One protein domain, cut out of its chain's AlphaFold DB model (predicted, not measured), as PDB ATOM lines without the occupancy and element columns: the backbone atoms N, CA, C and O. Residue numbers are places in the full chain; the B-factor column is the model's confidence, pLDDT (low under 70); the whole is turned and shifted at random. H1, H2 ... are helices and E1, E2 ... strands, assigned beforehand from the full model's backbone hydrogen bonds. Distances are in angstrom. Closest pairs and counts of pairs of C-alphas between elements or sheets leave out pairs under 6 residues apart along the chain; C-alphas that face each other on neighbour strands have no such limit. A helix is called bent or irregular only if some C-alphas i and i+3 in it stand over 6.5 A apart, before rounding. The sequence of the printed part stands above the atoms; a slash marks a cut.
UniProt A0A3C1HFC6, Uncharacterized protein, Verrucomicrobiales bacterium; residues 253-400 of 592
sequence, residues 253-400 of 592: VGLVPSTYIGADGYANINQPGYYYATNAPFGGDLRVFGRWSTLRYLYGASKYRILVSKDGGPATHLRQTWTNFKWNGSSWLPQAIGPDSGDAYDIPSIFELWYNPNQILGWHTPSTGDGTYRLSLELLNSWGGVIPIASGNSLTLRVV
ATOM      1  N   VAL A 253      39.225  15.119 -39.042       93.75
ATOM      2  CA  VAL A 253      39.462  16.501 -39.477       93.75
ATOM      3  C   VAL A 253      38.149  17.091 -39.972       93.75
ATOM      4  O   VAL A 253      37.555  16.568 -40.908       93.75
ATOM      5  N   GLY A 254      37.678  18.159 -39.333       88.56
ATOM      6  CA  GLY A 254      36.362  18.723 -39.621       88.56
ATOM      7  C   GLY A 254      35.244  17.685 -39.484       88.56
ATOM      8  O   GLY A 254      35.098  17.055 -38.437       88.56
ATOM      9  N   LEU A 255      34.470  17.503 -40.553       82.94
ATOM     10  CA  LEU A 255      33.423  16.489 -40.690       82.94
ATOM     11  C   LEU A 255      33.948  15.140 -41.201       82.94
ATOM     12  O   LEU A 255      33.156  14.225 -41.377       82.94
ATOM     13  N   VAL A 256      35.250  14.977 -41.447       84.81
ATOM     14  CA  VAL A 256      35.836  13.720 -41.935       84.81
ATOM     15  C   VAL A 256      36.327  12.872 -40.760       84.81
ATOM     16  O   VAL A 256      37.367  13.196 -40.176       84.81
ATOM     17  N   PRO A 257      35.653  11.760 -40.405       90.19
ATOM     18  CA  PRO A 257      36.122  10.898 -39.327       90.19
ATOM     19  C   PRO A 257      37.420  10.190 -39.728       90.19
ATOM     20  O   PRO A 257      37.594   9.809 -40.885       90.19
ATOM     21  N   SER A 258      38.312   9.937 -38.771       90.75
ATOM     22  CA  SER A 258      39.614   9.300 -39.023       90.75
ATOM     23  C   SER A 258      39.506   7.907 -39.648       90.75
ATOM     24  O   SER A 258      40.394   7.503 -40.388       90.75
ATOM     25  N   THR A 259      38.396   7.196 -39.436       89.06
ATOM     26  CA  THR A 259      38.110   5.897 -40.071       89.06
ATOM     27  C   THR A 259      37.851   5.985 -41.577       89.06
ATOM     28  O   THR A 259      37.921   4.970 -42.261       89.06
ATOM     29  N   TYR A 260      37.551   7.178 -42.090       90.62
ATOM     30  CA  TYR A 260      37.391   7.471 -43.516       90.62
ATOM     31  C   TYR A 260      38.631   8.148 -44.115       90.62
ATOM     32  O   TYR A 260      38.608   8.578 -45.269       90.62
ATOM     33  N   ILE A 261      39.718   8.238 -43.347       94.06
ATOM     34  CA  ILE A 261      41.011   8.729 -43.810       94.06
ATOM     35  C   ILE A 261      41.921   7.516 -43.982       94.06
ATOM     36  O   ILE A 261      42.200   6.784 -43.034       94.06
ATOM     37  N   GLY A 262      42.351   7.276 -45.219       91.81
ATOM     38  CA  GLY A 262      43.228   6.156 -45.546       91.81
ATOM     39  C   GLY A 262      44.585   6.260 -44.849       91.81
ATOM     40  O   GLY A 262      45.008   7.332 -44.417       91.81
ATOM     41  N   ALA A 263      45.320   5.148 -44.788       92.19
ATOM     42  CA  ALA A 263      46.684   5.139 -44.247       92.19
ATOM     43  C   ALA A 263      47.647   6.067 -45.017       92.19
ATOM     44  O   ALA A 263      48.666   6.484 -44.471       92.19
ATOM     45  N   ASP A 264      47.307   6.395 -46.263       93.00
ATOM     46  CA  ASP A 264      47.990   7.346 -47.138       93.00
ATOM     47  C   ASP A 264      47.476   8.792 -47.008       93.00
ATOM     48  O   ASP A 264      47.998   9.696 -47.655       93.00
ATOM     49  N   GLY A 265      46.485   9.020 -46.145       95.88
ATOM     50  CA  GLY A 265      46.021  10.337 -45.726       95.88
ATOM     51  C   GLY A 265      44.934  10.976 -46.586       95.88
ATOM     52  O   GLY A 265      44.607  12.138 -46.354       95.88
ATOM     53  N   TYR A 266      44.360  10.244 -47.541       96.69
ATOM     54  CA  TYR A 266      43.228  10.712 -48.345       96.69
ATOM     55  C   TYR A 266      41.887  10.389 -47.680       96.69
ATOM     56  O   TYR A 266      41.669   9.269 -47.208       96.69
ATOM     57  N   ALA A 267      40.957  11.339 -47.722       93.88
ATOM     58  CA  ALA A 267      39.583  11.161 -47.279       93.88
ATOM     59  C   ALA A 267      38.727  10.443 -48.333       93.88
ATOM     60  O   ALA A 267      38.782  10.756 -49.525       93.88
ATOM     61  N   ASN A 268      37.901   9.505 -47.876       89.75
ATOM     62  CA  ASN A 268      36.926   8.779 -48.683       89.75
ATOM     63  C   ASN A 268      35.629   8.620 -47.890       89.75
ATOM     64  O   ASN A 268      35.532   7.711 -47.079       89.75
ATOM     65  N   ILE A 269      34.638   9.476 -48.121       79.88
ATOM     66  CA  ILE A 269      33.310   9.400 -47.513       79.88
ATOM     67  C   ILE A 269      32.260   9.212 -48.603       79.88
ATOM     68  O   ILE A 269      32.068  10.067 -49.463       79.88
ATOM     69  N   ASN A 270      31.538   8.100 -48.513       73.88
ATOM     70  CA  ASN A 270      30.477   7.703 -49.434       73.88
ATOM     71  C   ASN A 270      29.124   7.514 -48.723       73.88
ATOM     72  O   ASN A 270      28.305   6.707 -49.155       73.88
ATOM     73  N   GLN A 271      28.902   8.236 -47.621       70.75
ATOM     74  CA  GLN A 271      27.674   8.139 -46.834       70.75
ATOM     75  C   GLN A 271      26.565   9.016 -47.444       70.75
ATOM     76  O   GLN A 271      26.754  10.230 -47.555       70.75
ATOM     77  N   PRO A 272      25.413   8.443 -47.842       58.94
ATOM     78  CA  PRO A 272      24.298   9.216 -48.384       58.94
ATOM     79  C   PRO A 272      23.810  10.288 -47.402       58.94
ATOM     80  O   PRO A 272      23.639  10.014 -46.217       58.94
ATOM     81  N   GLY A 273      23.569  11.506 -47.896       54.03
ATOM     82  CA  GLY A 273      23.092  12.627 -47.073       54.03
ATOM     83  C   GLY A 273      24.146  13.237 -46.141       54.03
ATOM     84  O   GLY A 273      23.801  14.068 -45.304       54.03
ATOM     85  N   TYR A 274      25.415  12.851 -46.282       66.56
ATOM     86  CA  TYR A 274      26.536  13.404 -45.525       66.56
ATOM     87  C   TYR A 274      27.530  14.140 -46.436       66.56
ATOM     88  O   TYR A 274      27.418  14.106 -47.662       66.56
ATOM     89  N   TYR A 275      28.524  14.793 -45.828       71.44
ATOM     90  CA  TYR A 275      29.663  15.377 -46.534       71.44
ATOM     91  C   TYR A 275      30.363  14.319 -47.407       71.44
ATOM     92  O   TYR A 275      30.798  13.281 -46.906       71.44
ATOM     93  N   TYR A 276      30.448  14.572 -48.715       77.00
ATOM     94  CA  TYR A 276      31.013  13.642 -49.692       77.00
ATOM     95  C   TYR A 276      32.482  13.958 -49.972       77.00
ATOM     96  O   TYR A 276      32.844  15.106 -50.220       77.00
ATOM     97  N   ALA A 277      33.319  12.922 -49.994       84.25
ATOM     98  CA  ALA A 277      34.727  13.027 -50.355       84.25
ATOM     99  C   ALA A 277      35.179  11.734 -51.036       84.25
ATOM    100  O   ALA A 277      34.865  10.649 -50.562       84.25
ATOM    101  N   THR A 278      35.946  11.809 -52.119       88.31
ATOM    102  CA  THR A 278      36.540  10.616 -52.742       88.31
ATOM    103  C   THR A 278      37.974  10.904 -53.117       88.31
ATOM    104  O   THR A 278      38.243  11.787 -53.930       88.31
ATOM    105  N   ASN A 279      38.899  10.134 -52.544       92.38
ATOM    106  CA  ASN A 279      40.332  10.307 -52.742       92.38
ATOM    107  C   ASN A 279      40.760  11.774 -52.550       92.38
ATOM    108  O   ASN A 279      41.542  12.308 -53.332       92.38
ATOM    109  N   ALA A 280      40.187  12.436 -51.547       93.62
ATOM    110  CA  ALA A 280      40.328  13.870 -51.341       93.62
ATOM    111  C   ALA A 280      41.490  14.154 -50.375       93.62
ATOM    112  O   ALA A 280      41.447  13.668 -49.238       93.62
ATOM    113  N   PRO A 281      42.534  14.892 -50.787       97.62
ATOM    114  CA  PRO A 281      43.545  15.380 -49.858       97.62
ATOM    115  C   PRO A 281      42.991  16.540 -49.013       97.62
ATOM    116  O   PRO A 281      41.927  17.095 -49.290       97.62
ATOM    117  N   PHE A 282      43.733  16.909 -47.978       97.88
ATOM    118  CA  PHE A 282      43.431  18.018 -47.081       97.88
ATOM    119  C   PHE A 282      44.274  19.256 -47.408       97.88
ATOM    120  O   PHE A 282      45.333  19.129 -48.009       97.88
ATOM    121  N   GLY A 283      43.867  20.441 -46.966       95.25
ATOM    122  CA  GLY A 283      44.667  21.666 -47.048       95.25
ATOM    123  C   GLY A 283      43.994  22.849 -46.352       95.25
ATOM    124  O   GLY A 283      42.920  22.708 -45.771       95.25
ATOM    125  N   GLY A 284      44.606  24.028 -46.423       93.19
ATOM    126  CA  GLY A 284      44.087  25.232 -45.779       93.19
ATOM    127  C   GLY A 284      44.124  25.137 -44.251       93.19
ATOM    128  O   GLY A 284      45.098  24.643 -43.668       93.19
ATOM    129  N   ASP A 285      43.072  25.631 -43.604       92.25
ATOM    130  CA  ASP A 285      42.939  25.654 -42.147       92.25
ATOM    131  C   ASP A 285      42.219  24.405 -41.630       92.25
ATOM    132  O   ASP A 285      40.992  24.316 -41.625       92.25
ATOM    133  N   LEU A 286      42.989  23.438 -41.136       95.38
ATOM    134  CA  LEU A 286      42.452  22.167 -40.664       95.38
ATOM    135  C   LEU A 286      42.069  22.234 -39.189       95.38
ATOM    136  O   LEU A 286      42.863  22.631 -38.334       95.38
ATOM    137  N   ARG A 287      40.872  21.747 -38.854       93.06
ATOM    138  CA  ARG A 287      40.471  21.490 -37.462       93.06
ATOM    139  C   ARG A 287      40.578  20.006 -37.173       93.06
ATOM    140  O   ARG A 287      39.738  19.231 -37.622       93.06
ATOM    141  N   VAL A 288      41.595  19.611 -36.416       96.25
ATOM    142  CA  VAL A 288      41.796  18.211 -36.034       96.25
ATOM    143  C   VAL A 288      41.169  17.961 -34.671       96.25
ATOM    144  O   VAL A 288      41.463  18.638 -33.676       96.25
ATOM    145  N   PHE A 289      40.303  16.957 -34.632       92.75
ATOM    146  CA  PHE A 289      39.582  16.548 -33.441       92.75
ATOM    147  C   PHE A 289      40.242  15.320 -32.828       92.75
ATOM    148  O   PHE A 289      40.592  14.358 -33.515       92.75
ATOM    149  N   GLY A 290      40.423  15.372 -31.515       89.50
ATOM    150  CA  GLY A 290      40.888  14.274 -30.685       89.50
ATOM    151  C   GLY A 290      39.769  13.782 -29.786       89.50
ATOM    152  O   GLY A 290      38.607  14.036 -30.063       89.50
ATOM    153  N   ARG A 291      40.101  13.133 -28.668       83.06
ATOM    154  CA  ARG A 291      39.108  12.707 -27.672       83.06
ATOM    155  C   ARG A 291      39.565  13.081 -26.267       83.06
ATOM    156  O   ARG A 291      40.241  12.297 -25.602       83.06
ATOM    157  N   TRP A 292      39.209  14.285 -25.800       83.69
ATOM    158  CA  TRP A 292      39.683  14.814 -24.509       83.69
ATOM    159  C   TRP A 292      39.337  13.892 -23.335       83.69
ATOM    160  O   TRP A 292      40.138  13.741 -22.416       83.69
ATOM    161  N   SER A 293      38.164  13.250 -23.366       74.69
ATOM    162  CA  SER A 293      37.754  12.279 -22.345       74.69
ATOM    163  C   SER A 293      38.696  11.077 -22.283       74.69
ATOM    164  O   SER A 293      39.110  10.697 -21.193       74.69
ATOM    165  N   THR A 294      39.098  10.515 -23.425       77.94
ATOM    166  CA  THR A 294      40.073   9.419 -23.482       77.94
ATOM    167  C   THR A 294      41.438   9.868 -22.972       77.94
ATOM    168  O   THR A 294      42.013   9.198 -22.121       77.94
ATOM    169  N   LEU A 295      41.934  11.021 -23.430       83.56
ATOM    170  CA  LEU A 295      43.220  11.547 -22.964       83.56
ATOM    171  C   LEU A 295      43.239  11.714 -21.437       83.56
ATOM    172  O   LEU A 295      44.177  11.278 -20.774       83.56
ATOM    173  N   ARG A 296      42.166  12.273 -20.870       82.75
ATOM    174  CA  ARG A 296      42.067  12.549 -19.435       82.75
ATOM    175  C   ARG A 296      41.819  11.298 -18.597       82.75
ATOM    176  O   ARG A 296      42.544  11.055 -17.645       82.75
ATOM    177  N   TYR A 297      40.785  10.525 -18.916       76.06
ATOM    178  CA  TYR A 297      40.309   9.451 -18.041       76.06
ATOM    179  C   TYR A 297      41.007   8.119 -18.286       76.06
ATOM    180  O   TYR A 297      41.249   7.391 -17.331       76.06
ATOM    181  N   LEU A 298      41.330   7.793 -19.543       74.88
ATOM    182  CA  LEU A 298      42.010   6.534 -19.849       74.88
ATOM    183  C   LEU A 298      43.515   6.644 -19.602       74.88
ATOM    184  O   LEU A 298      44.110   5.717 -19.065       74.88
ATOM    185  N   TYR A 299      44.121   7.768 -19.992       81.06
ATOM    186  CA  TYR A 299      45.571   7.949 -19.892       81.06
ATOM    187  C   TYR A 299      46.014   8.824 -18.712       81.06
ATOM    188  O   TYR A 299      47.204   8.872 -18.427       81.06
ATOM    189  N   GLY A 300      45.108   9.509 -18.007       80.00
ATOM    190  CA  GLY A 300      45.493  10.401 -16.905       80.00
ATOM    191  C   GLY A 300      46.212  11.676 -17.362       80.00
ATOM    192  O   GLY A 300      46.908  12.309 -16.568       80.00
ATOM    193  N   ALA A 301      46.088  12.052 -18.639       89.25
ATOM    194  CA  ALA A 301      46.772  13.213 -19.186       89.25
ATOM    195  C   ALA A 301      46.092  14.519 -18.756       89.25
ATOM    196  O   ALA A 301      44.866  14.635 -18.746       89.25
ATOM    197  N   SER A 302      46.907  15.520 -18.434       89.25
ATOM    198  CA  SER A 302      46.469  16.906 -18.210       89.25
ATOM    199  C   SER A 302      46.897  17.829 -19.348       89.25
ATOM    200  O   SER A 302      46.256  18.851 -19.575       89.25
ATOM    201  N   LYS A 303      47.947  17.451 -20.084       94.88
ATOM    202  CA  LYS A 303      48.448  18.176 -21.250       94.88
ATOM    203  C   LYS A 303      48.817  17.214 -22.375       94.88
ATOM    204  O   LYS A 303      48.962  16.009 -22.155       94.88
ATOM    205  N   TYR A 304      48.994  17.746 -23.575       95.06
ATOM    206  CA  TYR A 304      49.500  17.002 -24.727       95.06
ATOM    207  C   TYR A 304      50.431  17.867 -25.574       95.06
ATOM    208  O   TYR A 304      50.245  19.073 -25.683       95.06
ATOM    209  N   ARG A 305      51.414  17.238 -26.208       95.56
ATOM    210  CA  ARG A 305      52.194  17.789 -27.318       95.56
ATOM    211  C   ARG A 305      51.738  17.124 -28.599       95.56
ATOM    212  O   ARG A 305      51.428  15.932 -28.613       95.56
ATOM    213  N   ILE A 306      51.739  17.888 -29.678       95.00
ATOM    214  CA  ILE A 306      51.466  17.366 -31.010       95.00
ATOM    215  C   ILE A 306      52.808  17.176 -31.692       95.00
ATOM    216  O   ILE A 306      53.584  18.127 -31.794       95.00
ATOM    217  N   LEU A 307      53.073  15.965 -32.168       95.12
ATOM    218  CA  LEU A 307      54.207  15.708 -33.036       95.12
ATOM    219  C   LEU A 307      53.736  15.556 -34.474       95.12
ATOM    220  O   LEU A 307      52.679  14.983 -34.739       95.12
ATOM    221  N   VAL A 308      54.548  16.053 -35.396       96.31
ATOM    222  CA  VAL A 308      54.338  15.945 -36.831       96.31
ATOM    223  C   VAL A 308      55.583  15.367 -37.488       96.31
ATOM    224  O   VAL A 308      56.704  15.816 -37.247       96.31
ATOM    225  N   SER A 309      55.382  14.350 -38.316       96.44
ATOM    226  CA  SER A 309      56.369  13.824 -39.257       96.44
ATOM    227  C   SER A 309      55.887  14.139 -40.668       96.44
ATOM    228  O   SER A 309      54.722  13.896 -40.982       96.44
ATOM    229  N   LYS A 310      56.766  14.693 -41.504       97.12
ATOM    230  CA  LYS A 310      56.501  14.955 -42.922       97.12
ATOM    231  C   LYS A 310      57.244  13.925 -43.765       97.12
ATOM    232  O   LYS A 310      58.431  13.708 -43.542       97.12
ATOM    233  N   ASP A 311      56.541  13.295 -44.699       96.69
ATOM    234  CA  ASP A 311      57.067  12.358 -45.699       96.69
ATOM    235  C   ASP A 311      57.945  11.241 -45.098       96.69
ATOM    236  O   ASP A 311      58.971  10.849 -45.647       96.69
ATOM    237  N   GLY A 312      57.553  10.735 -43.921       94.12
ATOM    238  CA  GLY A 312      58.285   9.687 -43.198       94.12
ATOM    239  C   GLY A 312      59.547  10.165 -42.467       94.12
ATOM    240  O   GLY A 312      60.263   9.345 -41.895       94.12
ATOM    241  N   GLY A 313      59.815  11.472 -42.455       95.75
ATOM    242  CA  GLY A 313      60.907  12.090 -41.708       95.75
ATOM    243  C   GLY A 313      60.737  12.018 -40.182       95.75
ATOM    244  O   GLY A 313      59.740  11.493 -39.673       95.75
ATOM    245  N   PRO A 314      61.697  12.556 -39.412       95.69
ATOM    246  CA  PRO A 314      61.620  12.555 -37.955       95.69
ATOM    247  C   PRO A 314      60.405  13.344 -37.455       95.69
ATOM    248  O   PRO A 314      60.037  14.377 -38.015       95.69
ATOM    249  N   ALA A 315      59.789  12.858 -36.377       94.56
ATOM    250  CA  ALA A 315      58.699  13.561 -35.719       94.56
ATOM    251  C   ALA A 315      59.241  14.761 -34.924       94.56
ATOM    252  O   ALA A 315      60.196  14.628 -34.161       94.56
ATOM    253  N   THR A 316      58.623  15.927 -35.094       95.75
ATOM    254  CA  THR A 316      58.983  17.185 -34.416       95.75
ATOM    255  C   THR A 316      57.752  17.827 -33.788       95.75
ATOM    256  O   THR A 316      56.631  17.494 -34.164       95.75
ATOM    257  N   HIS A 317      57.926  18.730 -32.820       95.81
ATOM    258  CA  HIS A 317      56.793  19.411 -32.189       95.81
ATOM    259  C   HIS A 317      56.096  20.361 -33.170       95.81
ATOM    260  O   HIS A 317      56.721  21.268 -33.722       95.81
ATOM    261  N   LEU A 318      54.785  20.190 -33.336       95.69
ATOM    262  CA  LEU A 318      53.942  21.095 -34.107       95.69
ATOM    263  C   LEU A 318      53.376  22.188 -33.193       95.69
ATOM    264  O   LEU A 318      52.469  21.962 -32.387       95.69
ATOM    265  N   ARG A 319      53.912  23.399 -33.344       95.69
ATOM    266  CA  ARG A 319      53.451  24.600 -32.639       95.69
ATOM    267  C   ARG A 319      52.446  25.340 -33.511       95.69
ATOM    268  O   ARG A 319      52.798  25.795 -34.598       95.69
ATOM    269  N   GLN A 320      51.209  25.443 -33.046       96.06
ATOM    270  CA  GLN A 320      50.119  26.146 -33.711       96.06
ATOM    271  C   GLN A 320      49.296  26.894 -32.669       96.06
ATOM    272  O   GLN A 320      49.217  26.493 -31.511       96.06
ATOM    273  N   THR A 321      48.668  27.981 -33.089       95.69
ATOM    274  CA  THR A 321      47.746  28.747 -32.254       95.69
ATOM    275  C   THR A 321      46.440  28.916 -32.999       95.69
ATOM    276  O   THR A 321      46.453  29.212 -34.191       95.69
ATOM    277  N   TRP A 322      45.318  28.765 -32.308       95.31
ATOM    278  CA  TRP A 322      43.997  28.965 -32.893       95.31
ATOM    279  C   TRP A 322      43.031  29.549 -31.869       95.31
ATOM    280  O   TRP A 322      43.312  29.588 -30.673       95.31
ATOM    281  N   THR A 323      41.869  29.981 -32.343       93.50
ATOM    282  CA  THR A 323      40.790  30.483 -31.491       93.50
ATOM    283  C   THR A 323      39.659  29.465 -31.441       93.50
ATOM    284  O   THR A 323      39.266  28.907 -32.465       93.50
ATOM    285  N   ASN A 324      39.115  29.233 -30.250       92.25
ATOM    286  CA  ASN A 324      37.867  28.499 -30.039       92.25
ATOM    287  C   ASN A 324      37.000  29.289 -29.051       92.25
ATOM    288  O   ASN A 324      37.507  30.156 -28.346       92.25
ATOM    289  N   PHE A 325      35.703  29.014 -28.989       85.56
ATOM    290  CA  PHE A 325      34.809  29.716 -28.075       85.56
ATOM    291  C   PHE A 325      34.557  28.884 -26.823       85.56
ATOM    292  O   PHE A 325      34.195  27.710 -26.913       85.56
ATOM    293  N   LYS A 326      34.728  29.502 -25.655       86.44
ATOM    294  CA  LYS A 326      34.441  28.911 -24.347       86.44
ATOM    295  C   LYS A 326      33.202  29.573 -23.758       86.44
ATOM    296  O   LYS A 326      33.095  30.798 -23.739       86.44
ATOM    297  N   TRP A 327      32.261  28.765 -23.287       80.25
ATOM    298  CA  TRP A 327      31.090  29.256 -22.571       80.25
ATOM    299  C   TRP A 327      31.504  29.750 -21.186       80.25
ATOM    300  O   TRP A 327      32.165  29.024 -20.440       80.25
ATOM    301  N   ASN A 328      31.108  30.970 -20.829       79.75
ATOM    302  CA  ASN A 328      31.395  31.552 -19.512       79.75
ATOM    303  C   ASN A 328      30.206  31.498 -18.534       79.75
ATOM    304  O   ASN A 328      30.308  32.040 -17.438       79.75
ATOM    305  N   GLY A 329      29.084  30.889 -18.931       72.50
ATOM    306  CA  GLY A 329      27.829  30.896 -18.172       72.50
ATOM    307  C   GLY A 329      26.729  31.762 -18.793       72.50
ATOM    308  O   GLY A 329      25.561  31.470 -18.572       72.50
ATOM    309  N   SER A 330      27.079  32.769 -19.603       74.56
ATOM    310  CA  SER A 330      26.115  33.685 -20.241       74.56
ATOM    311  C   SER A 330      26.323  33.877 -21.744       74.56
ATOM    312  O   SER A 330      25.395  34.231 -22.462       74.56
ATOM    313  N   SER A 331      27.552  33.705 -22.230       73.12
ATOM    314  CA  SER A 331      27.942  33.991 -23.609       73.12
ATOM    315  C   SER A 331      29.135  33.139 -24.043       73.12
ATOM    316  O   SER A 331      29.917  32.652 -23.222       73.12
ATOM    317  N   TRP A 332      29.293  32.988 -25.356       81.50
ATOM    318  CA  TRP A 332      30.458  32.359 -25.967       81.50
ATOM    319  C   TRP A 332      31.577  33.385 -26.123       81.50
ATOM    320  O   TRP A 332      31.453  34.322 -26.909       81.50
ATOM    321  N   LEU A 333      32.675  33.206 -25.387       87.69
ATOM    322  CA  LEU A 333      33.827  34.101 -25.460       87.69
ATOM    323  C   LEU A 333      34.955  33.474 -26.285       87.69
ATOM    324  O   LEU A 333      35.275  32.300 -26.069       87.69
ATOM    325  N   PRO A 334      35.573  34.225 -27.213       93.19
ATOM    326  CA  PRO A 334      36.722  33.737 -27.959       93.19
ATOM    327  C   PRO A 334      37.919  33.567 -27.020       93.19
ATOM    328  O   PRO A 334      38.300  34.485 -26.297       93.19
ATOM    329  N   GLN A 335      38.526  32.389 -27.061       96.69
ATOM    330  CA  GLN A 335      39.686  32.011 -26.272       96.69
ATOM    331  C   GLN A 335      40.798  31.566 -27.223       96.69
ATOM    332  O   GLN A 335      40.616  30.646 -28.028       96.69
ATOM    333  N   ALA A 336      41.955  32.218 -27.123       96.50
ATOM    334  CA  ALA A 336      43.156  31.780 -27.816       96.50
ATOM    335  C   ALA A 336      43.701  30.508 -27.150       96.50
ATOM    336  O   ALA A 336      43.832  30.441 -25.927       96.50
ATOM    337  N   ILE A 337      44.017  29.510 -27.967       96.88
ATOM    338  CA  ILE A 337      44.645  28.254 -27.572       96.88
ATOM    339  C   ILE A 337      46.010  28.200 -28.253       96.88
ATOM    340  O   ILE A 337      46.125  28.431 -29.457       96.88
ATOM    341  N   GLY A 338      47.044  27.900 -27.478       96.62
ATOM    342  CA  GLY A 338      48.417  27.792 -27.947       96.62
ATOM    343  C   GLY A 338      49.257  26.950 -26.990       96.62
ATOM    344  O   GLY A 338      48.802  26.676 -25.874       96.62
ATOM    345  N   PRO A 339      50.456  26.525 -27.415       96.88
ATOM    346  CA  PRO A 339      51.344  25.756 -26.564       96.88
ATOM    347  C   PRO A 339      51.958  26.633 -25.465       96.88
ATOM    348  O   PRO A 339      52.199  27.827 -25.658       96.88
ATOM    349  N   ASP A 340      52.253  26.020 -24.324       94.88
ATOM    350  CA  ASP A 340      53.061  26.616 -23.267       94.88
ATOM    351  C   ASP A 340      54.567  26.604 -23.610       94.88
ATOM    352  O   ASP A 340      54.992  26.202 -24.696       94.88
ATOM    353  N   SER A 341      55.410  27.052 -22.674       94.06
ATOM    354  CA  SER A 341      56.871  27.068 -22.846       94.06
ATOM    355  C   SER A 341      57.500  25.677 -23.002       94.06
ATOM    356  O   SER A 341      58.659  25.571 -23.400       94.06
ATOM    357  N   GLY A 342      56.755  24.616 -22.685       93.44
ATOM    358  CA  GLY A 342      57.132  23.225 -22.877       93.44
ATOM    359  C   GLY A 342      56.521  22.603 -24.132       93.44
ATOM    360  O   GLY A 342      56.506  21.376 -24.213       93.44
ATOM    361  N   ASP A 343      56.019  23.403 -25.077       95.50
ATOM    362  CA  ASP A 343      55.337  22.974 -26.308       95.50
ATOM    363  C   ASP A 343      54.024  22.208 -26.085       95.50
ATOM    364  O   ASP A 343      53.530  21.542 -26.998       95.50
ATOM    365  N   ALA A 344      53.465  22.271 -24.877       96.50
ATOM    366  CA  ALA A 344      52.300  21.492 -24.495       96.50
ATOM    367  C   ALA A 344      51.024  22.340 -24.483       96.50
ATOM    368  O   ALA A 344      51.027  23.502 -24.093       96.50
ATOM    369  N   TYR A 345      49.916  21.724 -24.872       97.19
ATOM    370  CA  TYR A 345      48.575  22.288 -24.813       97.19
ATOM    371  C   TYR A 345      47.832  21.688 -23.626       97.19
ATOM    372  O   TYR A 345      47.924  20.481 -23.369       97.19
ATOM    373  N   ASP A 346      47.055  22.510 -22.931       95.06
ATOM    374  CA  ASP A 346      46.203  22.035 -21.849       95.06
ATOM    375  C   ASP A 346      45.038  21.201 -22.394       95.06
ATOM    376  O   ASP A 346      44.415  21.526 -23.409       95.06
ATOM    377  N   ILE A 347      44.718  20.115 -21.692       90.31
ATOM    378  CA  ILE A 347      43.456  19.403 -21.882       90.31
ATOM    379  C   ILE A 347      42.415  20.142 -21.037       90.31
ATOM    380  O   ILE A 347      42.578  20.189 -19.816       90.31
ATOM    381  N   PRO A 348      41.333  20.675 -21.640       87.00
ATOM    382  CA  PRO A 348      40.292  21.400 -20.909       87.00
ATOM    383  C   PRO A 348      39.750  20.656 -19.688       87.00
ATOM    384  O   PRO A 348      39.801  19.431 -19.630       87.00
ATOM    385  N   SER A 349      39.175  21.354 -18.713       78.25
ATOM    386  CA  SER A 349      38.460  20.677 -17.617       78.25
ATOM    387  C   SER A 349      37.136  20.063 -18.105       78.25
ATOM    388  O   SER A 349      36.597  20.448 -19.140       78.25
ATOM    389  N   ILE A 350      36.587  19.101 -17.358       67.25
ATOM    390  CA  ILE A 350      35.295  18.458 -17.685       67.25
ATOM    391  C   ILE A 350      34.096  19.386 -17.473       67.25
ATOM    392  O   ILE A 350      33.013  19.112 -17.979       67.25
ATOM    393  N   PHE A 351      34.302  20.464 -16.720       67.38
ATOM    394  CA  PHE A 351      33.309  21.499 -16.447       67.38
ATOM    395  C   PHE A 351      33.376  22.636 -17.469       67.38
ATOM    396  O   PHE A 351      32.577  23.566 -17.415       67.38
ATOM    397  N   GLU A 352      34.340  22.591 -18.391       76.88
ATOM    398  CA  GLU A 352      34.451  23.585 -19.446       76.88
ATOM    399  C   GLU A 352      33.632  23.177 -20.660       76.88
ATOM    400  O   GLU A 352      33.809  22.094 -21.221       76.88
ATOM    401  N   LEU A 353      32.770  24.086 -21.102       76.25
ATOM    402  CA  LEU A 353      31.999  23.917 -22.319       76.25
ATOM    403  C   LEU A 353      32.645  24.732 -23.445       76.25
ATOM    404  O   LEU A 353      32.784  25.952 -23.355       76.25
ATOM    405  N   TRP A 354      33.035  24.030 -24.505       81.50
ATOM    406  CA  TRP A 354      33.698  24.585 -25.683       81.50
ATOM    407  C   TRP A 354      32.819  24.407 -26.919       81.50
ATOM    408  O   TRP A 354      32.142  23.388 -27.046       81.50
ATOM    409  N   TYR A 355      32.850  25.383 -27.824       78.81
ATOM    410  CA  TYR A 355      32.021  25.395 -29.030       78.81
ATOM    411  C   TYR A 355      32.423  24.296 -30.014       78.81
ATOM    412  O   TYR A 355      31.571  23.545 -30.476       78.81
ATOM    413  N   ASN A 356      33.729  24.136 -30.250       81.06
ATOM    414  CA  ASN A 356      34.286  22.944 -30.885       81.06
ATOM    415  C   ASN A 356      34.845  22.018 -29.792       81.06
ATOM    416  O   ASN A 356      36.030  22.137 -29.445       81.06
ATOM    417  N   PRO A 357      34.034  21.131 -29.190       80.81
ATOM    418  CA  PRO A 357      34.531  20.193 -28.196       80.81
ATOM    419  C   PRO A 357      35.505  19.213 -28.848       80.81
ATOM    420  O   PRO A 357      35.332  18.804 -29.994       80.81
ATOM    421  N   ASN A 358      36.524  18.804 -28.095       87.31
ATOM    422  CA  ASN A 358      37.555  17.870 -28.543       87.31
ATOM    423  C   ASN A 358      38.461  18.353 -29.689       87.31
ATOM    424  O   ASN A 358      39.260  17.560 -30.183       87.31
ATOM    425  N   GLN A 359      38.402  19.622 -30.103       93.19
ATOM    426  CA  GLN A 359      39.405  20.158 -31.023       93.19
ATOM    427  C   GLN A 359      40.768  20.177 -30.317       93.19
ATOM    428  O   GLN A 359      40.949  20.881 -29.325       93.19
ATOM    429  N   ILE A 360      41.721  19.392 -30.817       94.38
ATOM    430  CA  ILE A 360      43.079  19.300 -30.254       94.38
ATOM    431  C   ILE A 360      44.103  20.076 -31.080       94.38
ATOM    432  O   ILE A 360      45.225  20.266 -30.636       94.38
ATOM    433  N   LEU A 361      43.742  20.504 -32.289       96.62
ATOM    434  CA  LEU A 361      44.625  21.270 -33.158       96.62
ATOM    435  C   LEU A 361      43.801  22.099 -34.147       96.62
ATOM    436  O   LEU A 361      42.911  21.580 -34.820       96.62
ATOM    437  N   GLY A 362      44.097  23.392 -34.237       96.25
ATOM    438  CA  GLY A 362      43.831  24.202 -35.425       96.25
ATOM    439  C   GLY A 362      45.140  24.366 -36.189       96.25
ATOM    440  O   GLY A 362      46.076  24.946 -35.647       96.25
ATOM    441  N   TRP A 363      45.232  23.809 -37.394       96.25
ATOM    442  CA  TRP A 363      46.467  23.753 -38.169       96.25
ATOM    443  C   TRP A 363      46.361  24.574 -39.450       96.25
ATOM    444  O   TRP A 363      45.635  24.206 -40.370       96.25
ATOM    445  N   HIS A 364      47.150  25.645 -39.522       94.38
ATOM    446  CA  HIS A 364      47.307  26.451 -40.726       94.38
ATOM    447  C   HIS A 364      48.339  25.817 -41.675       94.38
ATOM    448  O   HIS A 364      49.544  26.096 -41.613       94.38
ATOM    449  N   THR A 365      47.874  24.926 -42.550       95.56
ATOM    450  CA  THR A 365      48.748  24.142 -43.439       95.56
ATOM    451  C   THR A 365      49.383  24.882 -44.628       95.56
ATOM    452  O   THR A 365      50.425  24.402 -45.084       95.56
ATOM    453  N   PRO A 366      48.898  26.047 -45.118       91.50
ATOM    454  CA  PRO A 366      49.562  26.764 -46.214       91.50
ATOM    455  C   PRO A 366      51.044  27.075 -45.958       91.50
ATOM    456  O   PRO A 366      51.828  27.201 -46.893       91.50
ATOM    457  N   SER A 367      51.452  27.133 -44.688       87.81
ATOM    458  CA  SER A 367      52.839  27.366 -44.273       87.81
ATOM    459  C   SER A 367      53.758  26.133 -44.306       87.81
ATOM    460  O   SER A 367      54.975  26.287 -44.221       87.81
ATOM    461  N   THR A 368      53.224  24.910 -44.416       85.56
ATOM    462  CA  THR A 368      54.009  23.667 -44.258       85.56
ATOM    463  C   THR A 368      54.437  23.030 -45.590       85.56
ATOM    464  O   THR A 368      55.311  22.157 -45.623       85.56
ATOM    465  N   GLY A 369      53.883  23.503 -46.709       91.12
ATOM    466  CA  GLY A 369      54.082  22.940 -48.047       91.12
ATOM    467  C   GLY A 369      53.392  21.584 -48.235       91.12
ATOM    468  O   GLY A 369      53.001  20.927 -47.268       91.12
ATOM    469  N   ASP A 370      53.268  21.150 -49.484       96.56
ATOM    470  CA  ASP A 370      52.574  19.906 -49.833       96.56
ATOM    471  C   ASP A 370      53.350  18.676 -49.336       96.56
ATOM    472  O   ASP A 370      54.574  18.731 -49.151       96.56
ATOM    473  N   GLY A 371      52.641  17.578 -49.068       96.88
ATOM    474  CA  GLY A 371      53.241  16.311 -48.644       96.88
ATOM    475  C   GLY A 371      52.307  15.424 -47.829       96.88
ATOM    476  O   GLY A 371      51.134  15.731 -47.612       96.88
ATOM    477  N   THR A 372      52.830  14.297 -47.362       98.00
ATOM    478  CA  THR A 372      52.118  13.386 -46.465       98.00
ATOM    479  C   THR A 372      52.588  13.609 -45.036       98.00
ATOM    480  O   THR A 372      53.766  13.473 -44.718       98.00
ATOM    481  N   TYR A 373      51.655  13.923 -44.149       98.19
ATOM    482  CA  TYR A 373      51.934  14.255 -42.761       98.19
ATOM    483  C   TYR A 373      51.363  13.206 -41.831       98.19
ATOM    484  O   TYR A 373      50.223  12.782 -41.986       98.19
ATOM    485  N   ARG A 374      52.134  12.824 -40.819       96.88
ATOM    486  CA  ARG A 374      51.688  11.942 -39.748       96.88
ATOM    487  C   ARG A 374      51.706  12.694 -38.430       96.88
ATOM    488  O   ARG A 374      52.770  13.067 -37.941       96.88
ATOM    489  N   LEU A 375      50.521  12.890 -37.867       96.31
ATOM    490  CA  LEU A 375      50.315  13.465 -36.548       96.31
ATOM    491  C   LEU A 375      50.331  12.363 -35.490       96.31
ATOM    492  O   LEU A 375      49.725  11.304 -35.673       96.31
ATOM    493  N   SER A 376      50.983  12.622 -34.366       93.75
ATOM    494  CA  SER A 376      50.918  11.804 -33.154       93.75
ATOM    495  C   SER A 376      50.863  12.698 -31.918       93.75
ATOM    496  O   SER A 376      51.134  13.896 -31.995       93.75
ATOM    497  N   LEU A 377      50.477  12.129 -30.776       93.00
ATOM    498  CA  LEU A 377      50.455  12.845 -29.502       93.00
ATOM    499  C   LEU A 377      51.507  12.287 -28.548       93.00
ATOM    500  O   LEU A 377      51.674  11.074 -28.451       93.00
ATOM    501  N   GLU A 378      52.148  13.173 -27.797       92.62
ATOM    502  CA  GLU A 378      52.838  12.838 -26.551       92.62
ATOM    503  C   GLU A 378      52.006  13.401 -25.399       92.62
ATOM    504  O   GLU A 378      51.685  14.589 -25.376       92.62
ATOM    505  N   LEU A 379      51.596  12.543 -24.468       93.06
ATOM    506  CA  LEU A 379      50.731  12.937 -23.360       93.06
ATOM    507  C   LEU A 379      51.563  13.269 -22.130       93.06
ATOM    508  O   LEU A 379      52.562  12.605 -21.863       93.06
ATOM    509  N   LEU A 380      51.131  14.269 -21.365       93.69
ATOM    510  CA  LEU A 380      51.812  14.690 -20.148       93.69
ATOM    511  C   LEU A 380      50.842  14.752 -18.969       93.69
ATOM    512  O   LEU A 380      49.673  15.133 -19.107       93.69
ATOM    513  N   ASN A 381      51.340  14.392 -17.789       89.81
ATOM    514  CA  ASN A 381      50.624  14.599 -16.533       89.81
ATOM    515  C   ASN A 381      50.667  16.083 -16.111       89.81
ATOM    516  O   ASN A 381      51.286  16.920 -16.772       89.81
ATOM    517  N   SER A 382      50.027  16.419 -14.991       88.00
ATOM    518  CA  SER A 382      49.980  17.791 -14.462       88.00
ATOM    519  C   SER A 382      51.353  18.394 -14.132       88.00
ATOM    520  O   SER A 382      51.488  19.614 -14.103       88.00
ATOM    521  N   TRP A 383      52.376  17.560 -13.926       87.81
ATOM    522  CA  TRP A 383      53.755  17.966 -13.635       87.81
ATOM    523  C   TRP A 383      54.640  18.053 -14.888       87.81
ATOM    524  O   TRP A 383      55.827  18.348 -14.775       87.81
ATOM    525  N   GLY A 384      54.092  17.775 -16.078       87.56
ATOM    526  CA  GLY A 384      54.848  17.750 -17.333       87.56
ATOM    527  C   GLY A 384      55.655  16.467 -17.567       87.56
ATOM    528  O   GLY A 384      56.493  16.428 -18.463       87.56
ATOM    529  N   GLY A 385      55.423  15.411 -16.784       92.31
ATOM    530  CA  GLY A 385      56.013  14.094 -17.028       92.31
ATOM    531  C   GLY A 385      55.298  13.365 -18.166       92.31
ATOM    532  O   GLY A 385      54.066  13.337 -18.190       92.31
ATOM    533  N   VAL A 386      56.062  12.765 -19.084       93.12
ATOM    534  CA  VAL A 386      55.527  12.011 -20.229       93.12
ATOM    535  C   VAL A 386      54.807  10.746 -19.760       93.12
ATOM    536  O   VAL A 386      55.321   9.988 -18.938       93.12
ATOM    537  N   ILE A 387      53.619  10.513 -20.311       90.31
ATOM    538  CA  ILE A 387      52.781   9.347 -20.047       90.31
ATOM    539  C   ILE A 387      52.935   8.359 -21.214       90.31
ATOM    540  O   ILE A 387      52.688   8.736 -22.363       90.31
ATOM    541  N   PRO A 388      53.293   7.089 -20.952       83.62
ATOM    542  CA  PRO A 388      53.322   6.060 -21.985       83.62
ATOM    543  C   PRO A 388      51.935   5.852 -22.605       83.62
ATOM    544  O   PRO A 388      50.962   5.598 -21.894       83.62
ATOM    545  N   ILE A 389      51.848   5.907 -23.933       76.75
ATOM    546  CA  ILE A 389      50.630   5.579 -24.683       76.75
ATOM    547  C   ILE A 389      50.829   4.316 -25.517       76.75
ATOM    548  O   ILE A 389      51.928   4.038 -25.995       76.75
ATOM    549  N   ALA A 390      49.749   3.556 -25.713       63.25
ATOM    550  CA  ALA A 390      49.762   2.408 -26.612       63.25
ATOM    551  C   ALA A 390      50.137   2.844 -28.041       63.25
ATOM    552  O   ALA A 390      49.667   3.874 -28.537       63.25
ATOM    553  N   SER A 391      50.974   2.043 -28.705       61.66
ATOM    554  CA  SER A 391      51.350   2.244 -30.104       61.66
ATOM    555  C   SER A 391      50.114   2.251 -31.009       61.66
ATOM    556  O   SER A 391      49.240   1.404 -30.847       61.66
ATOM    557  N   GLY A 392      50.067   3.156 -31.993       62.97
ATOM    558  CA  GLY A 392      49.026   3.161 -33.037       62.97
ATOM    559  C   GLY A 392      48.108   4.385 -33.065       62.97
ATOM    560  O   GLY A 392      47.294   4.506 -33.973       62.97
ATOM    561  N   ASN A 393      48.258   5.333 -32.140       73.12
ATOM    562  CA  ASN A 393      47.461   6.561 -32.122       73.12
ATOM    563  C   ASN A 393      48.083   7.668 -32.984       73.12
ATOM    564  O   ASN A 393      48.611   8.654 -32.470       73.12
ATOM    565  N   SER A 394      48.036   7.489 -34.303       89.31
ATOM    566  CA  SER A 394      48.487   8.489 -35.275       89.31
ATOM    567  C   SER A 394      47.433   8.763 -36.336       89.31
ATOM    568  O   SER A 394      46.715   7.846 -36.724       89.31
ATOM    569  N   LEU A 395      47.404   9.989 -36.849       94.69
ATOM    570  CA  LEU A 395      46.575  10.392 -37.979       94.69
ATOM    571  C   LEU A 395      47.477  10.757 -39.158       94.69
ATOM    572  O   LEU A 395      48.293  11.668 -39.039       94.69
ATOM    573  N   THR A 396      47.342  10.048 -40.276       97.00
ATOM    574  CA  THR A 396      48.025  10.408 -41.526       97.00
ATOM    575  C   THR A 396      47.112  11.299 -42.356       97.00
ATOM    576  O   THR A 396      45.948  10.962 -42.521       97.00
ATOM    577  N   LEU A 397      47.634  12.402 -42.891       98.06
ATOM    578  CA  LEU A 397      46.936  13.349 -43.759       98.06
ATOM    579  C   LEU A 397      47.785  13.618 -45.005       98.06
ATOM    580  O   LEU A 397      48.958  13.975 -44.887       98.06
ATOM    581  N   ARG A 398      47.200  13.494 -46.198       98.00
ATOM    582  CA  ARG A 398      47.792  14.038 -47.422       98.00
ATOM    583  C   ARG A 398      47.429  15.512 -47.464       98.00
ATOM    584  O   ARG A 398      46.250  15.822 -47.581       98.00
ATOM    585  N   VAL A 399      48.411  16.397 -47.345       98.12
ATOM    586  CA  VAL A 399      48.204  17.848 -47.327       98.12
ATOM    587  C   VAL A 399      48.664  18.450 -48.650       98.12
ATOM    588  O   VAL A 399      49.791  18.214 -49.085       98.12
ATOM    589  N   VAL A 400      47.788  19.230 -49.274       97.25
ATOM    590  CA  VAL A 400      47.991  19.935 -50.539       97.25
ATOM    591  C   VAL A 400      47.466  21.362 -50.377       97.25
ATOM    592  O   VAL A 400      46.316  21.571 -50.018       97.25
TER     593      VAL A 400
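AT A GLANCE: This is residues 253 to 400 of the 592 residues of an uncharacterized protein of Verrucomicrobiales bacterium (UniProt A0A3C1HFC6). A strongly twisted sheet of three strands, E4, E8 and E9, makes one wall, and the two-stranded ribbon of E3 and E7 faces it across a gap near the middle of the domain, a loose and partial sandwich. The hairpin E1 and E2 lies at one end, while H1 and the hairpin E5 and E6 lie toward the other, with long loops between the parts. The printed part has 148 residues, with one named helix and nine named strands in the order E1 E2 E3 H1 E4 E5 E6 E7 E8 E9. The three-stranded sheet runs E4, E8, E9 and is antiparallel, as are the three pairs; the class is mostly strand, though just 61 residues are in named elements. The whole is compact and rounded, with a radius of gyration of the C-alphas of 15.7 A and spans of 40 by 38 by 30 A.

IN THESE COORDINATES: E8, residues 371 to 380, is the longest strand at 28.6 A, from C-alpha 371 at (53.241, 16.311, -48.644) to C-alpha 380 at (51.812, 14.690, -20.148). E4, residues 303 to 310, is 23.3 A long, and E9, residues 394 to 399, is 15.3 A long and ends at (48.204, 17.848, -47.327). E3 is residues 285 to 289, 13.0 A, and E7 is residues 359 to 364, 14.0 A. E5, residues 322 to 327, is 16.5 A long, and E6, residues 332 to 337, is 14.9 A long. E1 is residues 267 to 269, beginning at (39.583, 11.161, -47.279), and E2 is residues 277 to 280. H1 is residues 292 to 298, 9.8 A, neither bent nor irregular, but only just: C-alphas 295 and 298 are 6.0 A apart.

HOW THE PARTS SIT: E8 is the inner strand, antiparallel to edge strand E4 at 158 degrees, with N 305 and O 378 at 2.8 A. E8 and edge strand E9 form a hairpin at 149 degrees, with N 373 and O 397 at 2.8 A. H1 is on this sheet but only grazes it, with its residues 292 to 296; each of its O i to N i+4 pairs is within hydrogen-bond range. E4 and E7 are only just apart, their closest C-alphas 8.2 A from each other. E7 and E3 are antiparallel at 162 degrees, with N 363 and O 286 at 2.8 A. The closest C-alphas of E5 and E7, those of Trp 322 and Gly 362, are 5.4 A apart. The hairpin E5 and E6 has N 335 and O 324 at 2.8 A, and the hairpin E1 and E2 has N 269 and O 277 at 2.7 A. E1 and E9 are only just apart, at 8.4 A.

THE WHOLE: The two C-alphas farthest apart, those of Pro 272 and Trp 383, are 46.4 A from each other. The printed part has no cut. The links E4 to E5, E6 to E7 and E8 to E9 are long; in the second, residues 345 to 346 pair with residues 303 to 304 of E4. The mean pLDDT of the printed part is 88.5, and residues 272 to 274, 350 to 351 and 390 to 392 are under 70.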